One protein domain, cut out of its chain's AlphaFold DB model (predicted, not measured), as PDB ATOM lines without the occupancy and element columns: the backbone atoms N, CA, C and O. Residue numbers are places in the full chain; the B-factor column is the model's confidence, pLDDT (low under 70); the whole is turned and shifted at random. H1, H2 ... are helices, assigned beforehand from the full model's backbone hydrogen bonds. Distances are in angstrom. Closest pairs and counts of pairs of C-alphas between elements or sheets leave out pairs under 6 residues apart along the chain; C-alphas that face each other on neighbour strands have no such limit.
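AT A GLANCE: This is residues 239 to 333 of the 333 residues of the protein "Phosphatase PAP2 family protein" of Euryarchaeota archaeon (UniProt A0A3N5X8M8). Four helices make an up-and-down bundle, each running against the one before it, with the longest, H1, tucked close along H2. H3 and H4 follow side by side, and H4 comes back to the first part of H1, while the rest of H1 splays away with H2 as its one helical neighbour; the loop of residues 264 to 275 lies at that end. The printed part has 95 residues, with named helices H1, H2, H3 and H4 in chain order, no named strand, and the class all helix. It is compact, with a radius of gyration of the C-alphas of 12.6 A and spans of 36 by 24 by 18 A.

HOW THE PARTS SIT: H1, residues 239 to 263, touches H2, residues 276 to 291, at a shallow tilt of 26 degrees, opposite ways; their closest C-alphas, Gly 260 and Gly 278, are 3.8 A apart. With residues 241 to 249 alone H1 touches H4, residues 317 to 332, at a steep tilt of 42 degrees, opposite ways, closest at C-alphas 245 and 322, 5.9 A. With residues 241 to 248 alone H1 touches H3, residues 296 to 310, the same way at 37 degrees, only just steep; C-alphas 248 and 302 are closest, 7.0 A. H3 touches H2 at a shallow 24 degrees, with closest C-alphas 286 and 302 at 5.6 A, and H4 at a shallow 25 degrees, with closest C-alphas 301 and 325 at 5.2 A, opposite ways in both cases. H2 and H4 are apart. Every O i to N i+4 pair is within hydrogen-bond range in H3, against 20 of 21 in H1, 8 of 12 in H2 and 11 of 12 in H4.

IN THESE COORDINATES: H1 begins at C-alpha 239 (241.742, 158.984, 105.749) and is 34.9 A long. H2 is 24.1 A, H3 21.3 A and H4 21.9 A long; H4 ends at C-alpha 332 (242.477, 159.888, 120.598).

THE WHOLE: The C-alphas farthest apart, Pro 239 and Arg 265, are 37.7 A apart. The printed part has no cut, the link H1 to H2 is long, and no printed residue is under 70 in pLDDT.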
ATOM      1  N   PRO A 239     242.867 159.393 106.586       97.50
ATOM      2  CA  PRO A 239     241.742 158.984 105.749       97.50
ATOM      3  C   PRO A 239     240.879 157.846 106.338       97.50
ATOM      4  O   PRO A 239     239.651 157.935 106.220       97.50
ATOM      5  N   PRO A 240     241.441 156.798 106.985       98.12
ATOM      6  CA  PRO A 240     240.651 155.799 107.707       98.12
ATOM      7  C   PRO A 240     239.729 156.385 108.782       98.12
ATOM      8  O   PRO A 240     238.565 155.982 108.850       98.12
ATOM      9  N   ALA A 241     240.190 157.356 109.581       98.31
ATOM     10  CA  ALA A 241     239.341 158.018 110.575       98.31
ATOM     11  C   ALA A 241     238.214 158.833 109.926       98.31
ATOM     12  O   ALA A 241     237.070 158.767 110.375       98.31
ATOM     13  N   ALA A 242     238.493 159.551 108.833       98.31
ATOM     14  CA  ALA A 242     237.455 160.273 108.096       98.31
ATOM     15  C   ALA A 242     236.369 159.317 107.566       98.31
ATOM     16  O   ALA A 242     235.176 159.580 107.725       98.31
ATOM     17  N   ILE A 243     236.765 158.170 107.000       98.31
ATOM     18  CA  ILE A 243     235.826 157.128 106.556       98.31
ATOM     19  C   ILE A 243     235.040 156.565 107.748       98.31
ATOM     20  O   ILE A 243     233.827 156.394 107.645       98.31
ATOM     21  N   ALA A 244     235.686 156.323 108.893       98.31
ATOM     22  CA  ALA A 244     235.017 155.845 110.102       98.31
ATOM     23  C   ALA A 244     233.871 156.779 110.537       98.31
ATOM     24  O   ALA A 244     232.761 156.299 110.772       98.31
ATOM     25  N   VAL A 245     234.091 158.101 110.553       98.38
ATOM     26  CA  VAL A 245     233.040 159.103 110.837       98.38
ATOM     27  C   VAL A 245     231.883 159.007 109.844       98.38
ATOM     28  O   VAL A 245     230.714 159.009 110.240       98.38
ATOM     29  N   ILE A 246     232.196 158.895 108.549       97.62
ATOM     30  CA  ILE A 246     231.187 158.799 107.488       97.62
ATOM     31  C   ILE A 246     230.333 157.540 107.670       97.62
ATOM     32  O   ILE A 246     229.112 157.613 107.541       97.62
ATOM     33  N   LEU A 247     230.945 156.400 108.003       96.56
ATOM     34  CA  LEU A 247     230.233 155.143 108.247       96.56
ATOM     35  C   LEU A 247     229.365 155.205 109.509       96.56
ATOM     36  O   LEU A 247     228.224 154.736 109.468       96.56
ATOM     37  N   ILE A 248     229.860 155.821 110.592       97.06
ATOM     38  CA  ILE A 248     229.082 156.031 111.824       97.06
ATOM     39  C   ILE A 248     227.787 156.781 111.515       97.06
ATOM     40  O   ILE A 248     226.720 156.326 111.920       97.06
ATOM     41  N   LEU A 249     227.862 157.881 110.762       94.50
ATOM     42  CA  LEU A 249     226.669 158.632 110.383       94.50
ATOM     43  C   LEU A 249     225.795 157.838 109.400       94.50
ATOM     44  O   LEU A 249     224.624 157.584 109.657       94.50
ATOM     45  N   ALA A 250     226.360 157.440 108.261       92.56
ATOM     46  CA  ALA A 250     225.593 156.975 107.111       92.56
ATOM     47  C   ALA A 250     224.960 155.588 107.324       92.56
ATOM     48  O   ALA A 250     223.808 155.367 106.944       92.56
ATOM     49  N   ILE A 251     225.693 154.652 107.938       93.50
ATOM     50  CA  ILE A 251     225.188 153.302 108.230       93.50
ATOM     51  C   ILE A 251     224.443 153.293 109.566       93.50
ATOM     52  O   ILE A 251     223.389 152.658 109.660       93.50
ATOM     53  N   GLY A 252     224.947 154.017 110.574       92.75
ATOM     54  CA  GLY A 252     224.291 154.161 111.873       92.75
ATOM     55  C   GLY A 252     222.858 154.670 111.735       92.75
ATOM     56  O   GLY A 252     221.926 153.971 112.136       92.75
ATOM     57  N   ASP A 253     222.651 155.819 111.087       88.69
ATOM     58  CA  ASP A 253     221.312 156.403 110.914       88.69
ATOM     59  C   ASP A 253     220.381 155.527 110.068       88.69
ATOM     60  O   ASP A 253     219.180 155.410 110.355       88.69
ATOM     61  N   GLY A 254     220.929 154.888 109.030       88.00
ATOM     62  CA  GLY A 254     220.195 153.959 108.178       88.00
ATOM     63  C   GLY A 254     219.648 152.774 108.973       88.00
ATOM     64  O   GLY A 254     218.439 152.523 108.962       88.00
ATOM     65  N   LEU A 255     220.512 152.080 109.721       91.19
ATOM     66  CA  LEU A 255     220.104 150.937 110.539       91.19
ATOM     67  C   LEU A 255     219.220 151.345 111.717       91.19
ATOM     68  O   LEU A 255     218.242 150.651 111.995       91.19
ATOM     69  N   ALA A 256     219.478 152.487 112.356       90.06
ATOM     70  CA  ALA A 256     218.617 153.017 113.411       90.06
ATOM     71  C   ALA A 256     217.179 153.227 112.922       90.06
ATOM     72  O   ALA A 256     216.217 152.866 113.601       90.06
ATOM     73  N   THR A 257     217.030 153.764 111.709       86.56
ATOM     74  CA  THR A 257     215.725 154.014 111.084       86.56
ATOM     75  C   THR A 257     215.030 152.710 110.693       86.56
ATOM     76  O   THR A 257     213.843 152.540 110.976       86.56
ATOM     77  N   ILE A 258     215.749 151.770 110.072       87.81
ATOM     78  CA  ILE A 258     215.188 150.480 109.641       87.81
ATOM     79  C   ILE A 258     214.736 149.663 110.854       87.81
ATOM     80  O   ILE A 258     213.598 149.198 110.902       87.81
ATOM     81  N   VAL A 259     215.591 149.523 111.867       88.31
ATOM     82  CA  VAL A 259     215.289 148.744 113.076       88.31
ATOM     83  C   VAL A 259     214.253 149.469 113.938       88.31
ATOM     84  O   VAL A 259     213.279 148.871 114.394       88.31
ATOM     85  N   GLY A 260     214.397 150.783 114.108       84.88
ATOM     86  CA  GLY A 260     213.484 151.594 114.907       84.88
ATOM     87  C   GLY A 260     212.062 151.656 114.345       84.88
ATOM     88  O   GLY A 260     211.111 151.662 115.127       84.88
ATOM     89  N   SER A 261     211.898 151.669 113.018       80.56
ATOM     90  CA  SER A 261     210.575 151.682 112.375       80.56
ATOM     91  C   SER A 261     209.933 150.293 112.281       80.56
ATOM     92  O   SER A 261     208.720 150.184 112.439       80.56
ATOM     93  N   SER A 262     210.722 149.229 112.087       80.94
ATOM     94  CA  SER A 262     210.206 147.859 111.925       80.94
ATOM     95  C   SER A 262     209.895 147.142 113.243       80.94
ATOM     96  O   SER A 262     208.887 146.444 113.344       80.94
ATOM     97  N   VAL A 263     210.750 147.297 114.261       83.88
ATOM     98  CA  VAL A 263     210.675 146.534 115.521       83.88
ATOM     99  C   VAL A 263     210.754 147.405 116.778       83.88
ATOM    100  O   VAL A 263     210.743 146.871 117.885       83.88
ATOM    101  N   GLY A 264     210.786 148.735 116.643       83.44
ATOM    102  CA  GLY A 264     210.883 149.668 117.768       83.44
ATOM    103  C   GLY A 264     209.663 149.649 118.692       83.44
ATOM    104  O   GLY A 264     208.665 150.322 118.428       83.44
ATOM    105  N   ARG A 265     209.757 148.927 119.812       87.94
ATOM    106  CA  ARG A 265     208.683 148.799 120.810       87.94
ATOM    107  C   ARG A 265     208.985 149.593 122.073       87.94
ATOM    108  O   ARG A 265     208.086 150.225 122.629       87.94
ATOM    109  N   HIS A 266     210.242 149.607 122.511       91.25
ATOM    110  CA  HIS A 266     210.628 150.195 123.790       91.25
ATOM    111  C   HIS A 266     211.159 151.613 123.591       91.25
ATOM    112  O   HIS A 266     212.174 151.824 122.938       91.25
ATOM    113  N   ARG A 267     210.481 152.620 124.152       91.31
ATOM    114  CA  ARG A 267     210.909 154.027 124.048       91.31
ATOM    115  C   ARG A 267     211.957 154.365 125.099       91.31
ATOM    116  O   ARG A 267     211.800 153.974 126.255       91.31
ATOM    117  N   LEU A 268     212.959 155.159 124.724       89.50
ATOM    118  CA  LEU A 268     213.974 155.617 125.673       89.50
ATOM    119  C   LEU A 268     213.349 156.528 126.750       89.50
ATOM    120  O   LEU A 268     212.517 157.381 126.413       89.50
ATOM    121  N   PRO A 269     213.738 156.397 128.036       89.81
ATOM    122  CA  PRO A 269     213.187 157.213 129.121       89.81
ATOM    123  C   PRO A 269     213.390 158.722 128.918       89.81
ATOM    124  O   PRO A 269     212.469 159.497 129.175       89.81
ATOM    125  N   TRP A 270     214.565 159.122 128.418       90.31
ATOM    126  CA  TRP A 270     214.950 160.518 128.177       90.31
ATOM    127  C   TRP A 270     214.546 161.043 126.791       90.31
ATOM    128  O   TRP A 270     214.303 162.239 126.636       90.31
ATOM    129  N   ASN A 271     214.407 160.169 125.788       87.69
ATOM    130  CA  ASN A 271     213.984 160.547 124.440       87.69
ATOM    131  C   ASN A 271     212.863 159.642 123.909       87.69
ATOM    132  O   ASN A 271     213.084 158.657 123.210       87.69
ATOM    133  N   ARG A 272     211.613 160.041 124.171       84.31
ATOM    134  CA  ARG A 272     210.419 159.288 123.745       84.31
ATOM    135  C   ARG A 272     210.222 159.212 122.226       84.31
ATOM    136  O   ARG A 272     209.370 158.449 121.778       84.31
ATOM    137  N   SER A 273     210.963 159.998 121.443       82.06
ATOM    138  CA  SER A 273     210.910 159.930 119.976       82.06
ATOM    139  C   SER A 273     211.736 158.775 119.403       82.06
ATOM    140  O   SER A 273     211.433 158.298 118.311       82.06
ATOM    141  N   LYS A 274     212.710 158.276 120.169       86.31
ATOM    142  CA  LYS A 274     213.620 157.194 119.792       86.31
ATOM    143  C   LYS A 274     213.241 155.897 120.516       86.31
ATOM    144  O   LYS A 274     212.521 155.910 121.524       86.31
ATOM    145  N   SER A 275     213.670 154.765 119.970       92.50
ATOM    146  CA  SER A 275     213.459 153.438 120.553       92.50
ATOM    147  C   SER A 275     214.788 152.788 120.922       92.50
ATOM    148  O   SER A 275     215.802 153.054 120.288       92.50
ATOM    149  N   VAL A 276     214.769 151.915 121.932       93.44
ATOM    150  CA  VAL A 276     215.929 151.116 122.347       93.44
ATOM    151  C   VAL A 276     216.424 150.274 121.175       93.44
ATOM    152  O   VAL A 276     217.618 150.230 120.906       93.44
ATOM    153  N   GLU A 277     215.507 149.653 120.430       94.81
ATOM    154  CA  GLU A 277     215.843 148.854 119.252       94.81
ATOM    155  C   GLU A 277     216.489 149.712 118.155       94.81
ATOM    156  O   GLU A 277     217.438 149.268 117.514       94.81
ATOM    157  N   GLY A 278     216.030 150.955 117.979       92.25
ATOM    158  CA  GLY A 278     216.642 151.915 117.059       92.25
ATOM    159  C   GLY A 278     218.084 152.243 117.447       92.25
ATOM    160  O   GLY A 278     218.968 152.125 116.606       92.25
ATOM    161  N   SER A 279     218.352 152.553 118.718       93.75
ATOM    162  CA  SER A 279     219.719 152.829 119.185       93.75
ATOM    163  C   SER A 279     220.631 151.591 119.134       93.75
ATOM    164  O   SER A 279     221.824 151.727 118.884       93.75
ATOM    165  N   ILE A 280     220.092 150.373 119.289       94.81
ATOM    166  CA  ILE A 280     220.843 149.129 119.019       94.81
ATOM    167  C   ILE A 280     221.184 149.024 117.526       94.81
ATOM    168  O   ILE A 280     222.322 148.716 117.179       94.81
ATOM    169  N   GLY A 281     220.223 149.312 116.641       95.06
ATOM    170  CA  GLY A 281     220.457 149.384 115.199       95.06
ATOM    171  C   GLY A 281     221.548 150.397 114.844       95.06
ATOM    172  O   GLY A 281     222.458 150.070 114.084       95.06
ATOM    173  N   PHE A 282     221.509 151.581 115.464       95.62
ATOM    174  CA  PHE A 282     222.559 152.587 115.334       95.62
ATOM    175  C   PHE A 282     223.916 152.043 115.783       95.62
ATOM    176  O   PHE A 282     224.881 152.145 115.038       95.62
ATOM    177  N   ALA A 283     223.997 151.422 116.965       96.94
ATOM    178  CA  ALA A 283     225.245 150.881 117.505       96.94
ATOM    179  C   ALA A 283     225.867 149.819 116.584       96.94
ATOM    180  O   ALA A 283     227.075 149.838 116.349       96.94
ATOM    181  N   ILE A 284     225.046 148.925 116.022       96.25
ATOM    182  CA  ILE A 284     225.492 147.927 115.039       96.25
ATOM    183  C   ILE A 284     226.012 148.618 113.771       96.25
ATOM    184  O   ILE A 284     227.057 148.234 113.247       96.25
ATOM    185  N   GLY A 285     225.317 149.652 113.294       95.38
ATOM    186  CA  GLY A 285     225.746 150.421 112.129       95.38
ATOM    187  C   GLY A 285     227.042 151.181 112.371       95.38
ATOM    188  O   GLY A 285     227.962 151.086 111.565       95.38
ATOM    189  N   ALA A 286     227.162 151.850 113.513       97.00
ATOM    190  CA  ALA A 286     228.366 152.553 113.927       97.00
ATOM    191  C   ALA A 286     229.565 151.605 114.040       97.00
ATOM    192  O   ALA A 286     230.653 151.946 113.582       97.00
ATOM    193  N   ALA A 287     229.365 150.378 114.535       97.00
ATOM    194  CA  ALA A 287     230.416 149.365 114.628       97.00
ATOM    195  C   ALA A 287     231.023 148.968 113.268       97.00
ATOM    196  O   ALA A 287     232.147 148.474 113.240       97.00
ATOM    197  N   SER A 288     230.352 149.231 112.137       95.56
ATOM    198  CA  SER A 288     230.951 149.039 110.805       95.56
ATOM    199  C   SER A 288     232.210 149.888 110.583       95.56
ATOM    200  O   SER A 288     233.098 149.477 109.840       95.56
ATOM    201  N   SER A 289     232.341 151.023 111.278       96.94
ATOM    202  CA  SER A 289     233.544 151.863 111.238       96.94
ATOM    203  C   SER A 289     234.800 151.150 111.754       96.94
ATOM    204  O   SER A 289     235.901 151.425 111.275       96.94
ATOM    205  N   LEU A 290     234.646 150.162 112.645       97.56
ATOM    206  CA  LEU A 290     235.749 149.338 113.155       97.56
ATOM    207  C   LEU A 290     236.362 148.441 112.075       97.56
ATOM    208  O   LEU A 290     237.492 147.992 112.238       97.56
ATOM    209  N   LEU A 291     235.649 148.187 110.971       96.25
ATOM    210  CA  LEU A 291     236.198 147.450 109.830       96.25
ATOM    211  C   LEU A 291     237.268 148.259 109.087       96.25
ATOM    212  O   LEU A 291     238.136 147.670 108.450       96.25
ATOM    213  N   VAL A 292     237.190 149.591 109.158       96.56
ATOM    214  CA  VAL A 292     238.129 150.503 108.493       96.56
ATOM    215  C   VAL A 292     239.209 150.977 109.460       96.56
ATOM    216  O   VAL A 292     240.375 151.035 109.081       96.56
ATOM    217  N   LEU A 293     238.838 151.273 110.711       97.44
ATOM    218  CA  LEU A 293     239.767 151.725 111.745       97.44
ATOM    219  C   LEU A 293     239.523 150.980 113.073       97.44
ATOM    220  O   LEU A 293     238.783 151.478 113.928       97.44
ATOM    221  N   PRO A 294     240.122 149.791 113.279       97.31
ATOM    222  CA  PRO A 294     239.957 149.006 114.501       97.31
ATOM    223  C   PRO A 294     240.821 149.567 115.643       97.31
ATOM    224  O   PRO A 294     241.860 149.010 115.992       97.31
ATOM    225  N   SER A 295     240.395 150.685 116.235       97.19
ATOM    226  CA  SER A 295     241.112 151.361 117.323       97.19
ATOM    227  C   SER A 295     240.215 151.617 118.536       97.19
ATOM    228  O   SER A 295     238.985 151.651 118.440       97.19
ATOM    229  N   LEU A 296     240.833 151.831 119.704       97.12
ATOM    230  CA  LEU A 296     240.103 152.226 120.912       97.12
ATOM    231  C   LEU A 296     239.421 153.594 120.735       97.12
ATOM    232  O   LEU A 296     238.328 153.800 121.260       97.12
ATOM    233  N   ALA A 297     240.026 154.488 119.949       97.56
ATOM    234  CA  ALA A 297     239.437 155.766 119.568       97.56
ATOM    235  C   ALA A 297     238.130 155.575 118.781       97.56
ATOM    236  O   ALA A 297     237.128 156.207 119.105       97.56
ATOM    237  N   THR A 298     238.089 154.642 117.823       98.12
ATOM    238  CA  THR A 298     236.861 154.315 117.078       98.12
ATOM    239  C   THR A 298     235.790 153.711 117.979       98.12
ATOM    240  O   THR A 298     234.620 154.071 117.869       98.12
ATOM    241  N   ILE A 299     236.163 152.838 118.923       98.12
ATOM    242  CA  ILE A 299     235.217 152.312 119.920       98.12
ATOM    243  C   ILE A 299     234.629 153.461 120.754       98.12
ATOM    244  O   ILE A 299     233.411 153.525 120.934       98.12
ATOM    245  N   ALA A 300     235.468 154.391 121.222       98.12
ATOM    246  CA  ALA A 300     235.022 155.568 121.964       98.12
ATOM    247  C   ALA A 300     234.089 156.456 121.120       98.12
ATOM    248  O   ALA A 300     233.025 156.849 121.602       98.12
ATOM    249  N   ALA A 301     234.432 156.703 119.853       98.31
ATOM    250  CA  ALA A 301     233.605 157.463 118.919       98.31
ATOM    251  C   ALA A 301     232.233 156.807 118.701       98.31
ATOM    252  O   ALA A 301     231.218 157.495 118.776       98.31
ATOM    253  N   CYS A 302     232.173 155.483 118.522       98.12
ATOM    254  CA  CYS A 302     230.921 154.731 118.412       98.12
ATOM    255  C   CYS A 302     230.053 154.852 119.670       98.12
ATOM    256  O   CYS A 302     228.853 155.100 119.567       98.12
ATOM    257  N   ILE A 303     230.643 154.704 120.862       97.94
ATOM    258  CA  ILE A 303     229.913 154.828 122.134       97.94
ATOM    259  C   ILE A 303     229.344 156.242 122.283       97.94
ATOM    260  O   ILE A 303     228.163 156.402 122.589       97.94
ATOM    261  N   ILE A 304     230.161 157.267 122.027       97.75
ATOM    262  CA  ILE A 304     229.730 158.668 122.095       97.75
ATOM    263  C   ILE A 304     228.632 158.942 121.065       97.75
ATOM    264  O   ILE A 304     227.636 159.579 121.401       97.75
ATOM    265  N   ALA A 305     228.756 158.414 119.846       97.38
ATOM    266  CA  ALA A 305     227.742 158.552 118.806       97.38
ATOM    267  C   ALA A 305     226.399 157.927 119.218       97.38
ATOM    268  O   ALA A 305     225.366 158.570 119.066       97.38
ATOM    269  N   VAL A 306     226.404 156.726 119.813       96.69
ATOM    270  CA  VAL A 306     225.188 156.082 120.352       96.69
ATOM    271  C   VAL A 306     224.558 156.935 121.454       96.69
ATOM    272  O   VAL A 306     223.340 157.103 121.489       96.69
ATOM    273  N   VAL A 307     225.373 157.499 122.353       95.81
ATOM    274  CA  VAL A 307     224.869 158.396 123.400       95.81
ATOM    275  C   VAL A 307     224.215 159.620 122.768       95.81
ATOM    276  O   VAL A 307     223.057 159.888 123.077       95.81
ATOM    277  N   LEU A 308     224.903 160.318 121.860       94.69
ATOM    278  CA  LEU A 308     224.382 161.507 121.181       94.69
ATOM    279  C   LEU A 308     223.082 161.223 120.422       94.69
ATOM    280  O   LEU A 308     222.116 161.958 120.610       94.69
ATOM    281  N   GLU A 309     223.027 160.133 119.654       93.56
ATOM    282  CA  GLU A 309     221.832 159.694 118.917       93.56
ATOM    283  C   GLU A 309     220.630 159.468 119.845       93.56
ATOM    284  O   GLU A 309     219.485 159.792 119.508       93.56
ATOM    285  N   SER A 310     220.893 158.938 121.041       91.31
ATOM    286  CA  SER A 310     219.859 158.639 122.027       91.31
ATOM    287  C   SER A 310     219.320 159.895 122.724       91.31
ATOM    288  O   SER A 310     218.196 159.884 123.242       91.31
ATOM    289  N   LEU A 311     220.103 160.978 122.787       90.56
ATOM    290  CA  LEU A 311     219.745 162.199 123.507       90.56
ATOM    291  C   LEU A 311     218.683 163.001 122.752       90.56
ATOM    292  O   LEU A 311     218.475 162.870 121.551       90.56
ATOM    293  N   LYS A 312     217.959 163.850 123.484       86.31
ATOM    294  CA  LYS A 312     216.992 164.782 122.897       86.31
ATOM    295  C   LYS A 312     217.669 166.128 122.631       86.31
ATOM    296  O   LYS A 312     217.333 167.125 123.267       86.31
ATOM    297  N   ILE A 313     218.653 166.117 121.739       81.94
ATOM    298  CA  ILE A 313     219.319 167.325 121.245       81.94
ATOM    299  C   ILE A 313     218.457 167.895 120.109       81.94
ATOM    300  O   ILE A 313     217.950 167.150 119.276       81.94
ATOM    301  N   GLU A 314     218.201 169.205 120.122       80.06
ATOM    302  CA  GLU A 314     217.389 169.868 119.082       80.06
ATOM    303  C   GLU A 314     218.227 170.324 117.875       80.06
ATOM    304  O   GLU A 314     217.675 170.704 116.842       80.06
ATOM    305  N   LEU A 315     219.556 170.253 117.993       83.50
ATOM    306  CA  LEU A 315     220.485 170.370 116.875       83.50
ATOM    307  C   LEU A 315     220.410 169.113 115.996       83.50
ATOM    308  O   LEU A 315     220.184 168.018 116.498       83.50
ATOM    309  N   ASP A 316     220.594 169.266 114.685       86.31
ATOM    310  CA  ASP A 316     220.471 168.153 113.738       86.31
ATOM    311  C   ASP A 316     221.591 167.113 113.937       86.31
ATOM    312  O   ASP A 316     222.775 167.459 114.059       86.31
ATOM    313  N   ASP A 317     221.226 165.832 113.948       86.31
ATOM    314  CA  ASP A 317     222.163 164.715 114.120       86.31
ATOM    315  C   ASP A 317     223.206 164.685 112.980       86.31
ATOM    316  O   ASP A 317     224.375 164.383 113.224       86.31
ATOM    317  N   ASN A 318     222.832 165.125 111.766       91.31
ATOM    318  CA  ASN A 318     223.698 165.111 110.580       91.31
ATOM    319  C   ASN A 318     224.905 166.059 110.677       91.31
ATOM    320  O   ASN A 318     225.850 165.914 109.904       91.31
ATOM    321  N   ILE A 319     224.875 167.040 111.585       93.31
ATOM    322  CA  ILE A 319     226.020 167.921 111.858       93.31
ATOM    323  C   ILE A 319     226.663 167.601 113.207       93.31
ATOM    324  O   ILE A 319     227.887 167.602 113.323       93.31
ATOM    325  N   THR A 320     225.858 167.267 114.216       94.62
ATOM    326  CA  THR A 320     226.347 167.000 115.573       94.62
ATOM    327  C   THR A 320     227.201 165.734 115.624       94.62
ATOM    328  O   THR A 320     228.292 165.761 116.195       94.62
ATOM    329  N   LEU A 321     226.743 164.640 115.000       95.50
ATOM    330  CA  LEU A 321     227.460 163.364 115.025       95.50
ATOM    331  C   LEU A 321     228.830 163.466 114.336       95.50
ATOM    332  O   LEU A 321     229.816 163.126 114.995       95.50
ATOM    333  N   PRO A 322     228.963 163.976 113.090       97.31
ATOM    334  CA  PRO A 322     230.274 164.098 112.460       97.31
ATOM    335  C   PRO A 322     231.224 165.023 113.204       97.31
ATOM    336  O   PRO A 322     232.390 164.680 113.352       97.31
ATOM    337  N   VAL A 323     230.748 166.166 113.710       98.00
ATOM    338  CA  VAL A 323     231.610 167.112 114.434       98.00
ATOM    339  C   VAL A 323     232.179 166.461 115.693       98.00
ATOM    340  O   VAL A 323     233.394 166.462 115.885       98.00
ATOM    341  N   VAL A 324     231.329 165.859 116.530       98.00
ATOM    342  CA  VAL A 324     231.793 165.270 117.794       98.00
ATOM    343  C   VAL A 324     232.658 164.035 117.554       98.00
ATOM    344  O   VAL A 324     233.721 163.919 118.155       98.00
ATOM    345  N   THR A 325     232.256 163.129 116.660       98.38
ATOM    346  CA  THR A 325     233.050 161.919 116.378       98.38
ATOM    347  C   THR A 325     234.385 162.240 115.707       98.38
ATOM    348  O   THR A 325     235.378 161.593 116.031       98.38
ATOM    349  N   SER A 326     234.455 163.282 114.869       98.56
ATOM    350  CA  SER A 326     235.728 163.744 114.296       98.56
ATOM    351  C   SER A 326     236.672 164.288 115.363       98.56
ATOM    352  O   SER A 326     237.857 163.981 115.327       98.56
ATOM    353  N   LEU A 327     236.162 165.058 116.331       98.31
ATOM    354  CA  LEU A 327     236.970 165.551 117.451       98.31
ATOM    355  C   LEU A 327     237.482 164.399 118.323       98.31
ATOM    356  O   LEU A 327     238.647 164.394 118.705       98.31
ATOM    357  N   VAL A 328     236.631 163.410 118.616       98.31
ATOM    358  CA  VAL A 328     237.026 162.221 119.388       98.31
ATOM    359  C   VAL A 328     238.161 161.479 118.691       98.31
ATOM    360  O   VAL A 328     239.164 161.185 119.331       98.31
ATOM    361  N   LEU A 329     238.025 161.208 117.391       98.38
ATOM    362  CA  LEU A 329     239.064 160.513 116.637       98.38
ATOM    363  C   LEU A 329     240.347 161.343 116.550       98.38
ATOM    364  O   LEU A 329     241.401 160.807 116.849       98.38
ATOM    365  N   PHE A 330     240.258 162.644 116.265       97.75
ATOM    366  CA  PHE A 330     241.430 163.518 116.155       97.75
ATOM    367  C   PHE A 330     242.272 163.593 117.440       97.75
ATOM    368  O   PHE A 330     243.489 163.704 117.375       97.75
ATOM    369  N   PHE A 331     241.643 163.574 118.622       96.94
ATOM    370  CA  PHE A 331     242.373 163.682 119.894       96.94
ATOM    371  C   PHE A 331     242.789 162.335 120.498       96.94
ATOM    372  O   PHE A 331     243.576 162.321 121.446       96.94
ATOM    373  N   MET A 332     242.238 161.218 120.020       96.19
ATOM    374  CA  MET A 332     242.477 159.888 120.598       96.19
ATOM    375  C   MET A 332     243.228 158.926 119.672       96.19
ATOM    376  O   MET A 332     243.591 157.839 120.129       96.19
ATOM    377  N   HIS A 333     243.422 159.284 118.405       90.62
ATOM    378  CA  HIS A 333     244.114 158.494 117.392       90.62
ATOM    379  C   HIS A 333     245.210 159.338 116.741       90.62
ATOM    380  O   HIS A 333     246.338 158.811 116.633       90.62
TER     381      HIS A 333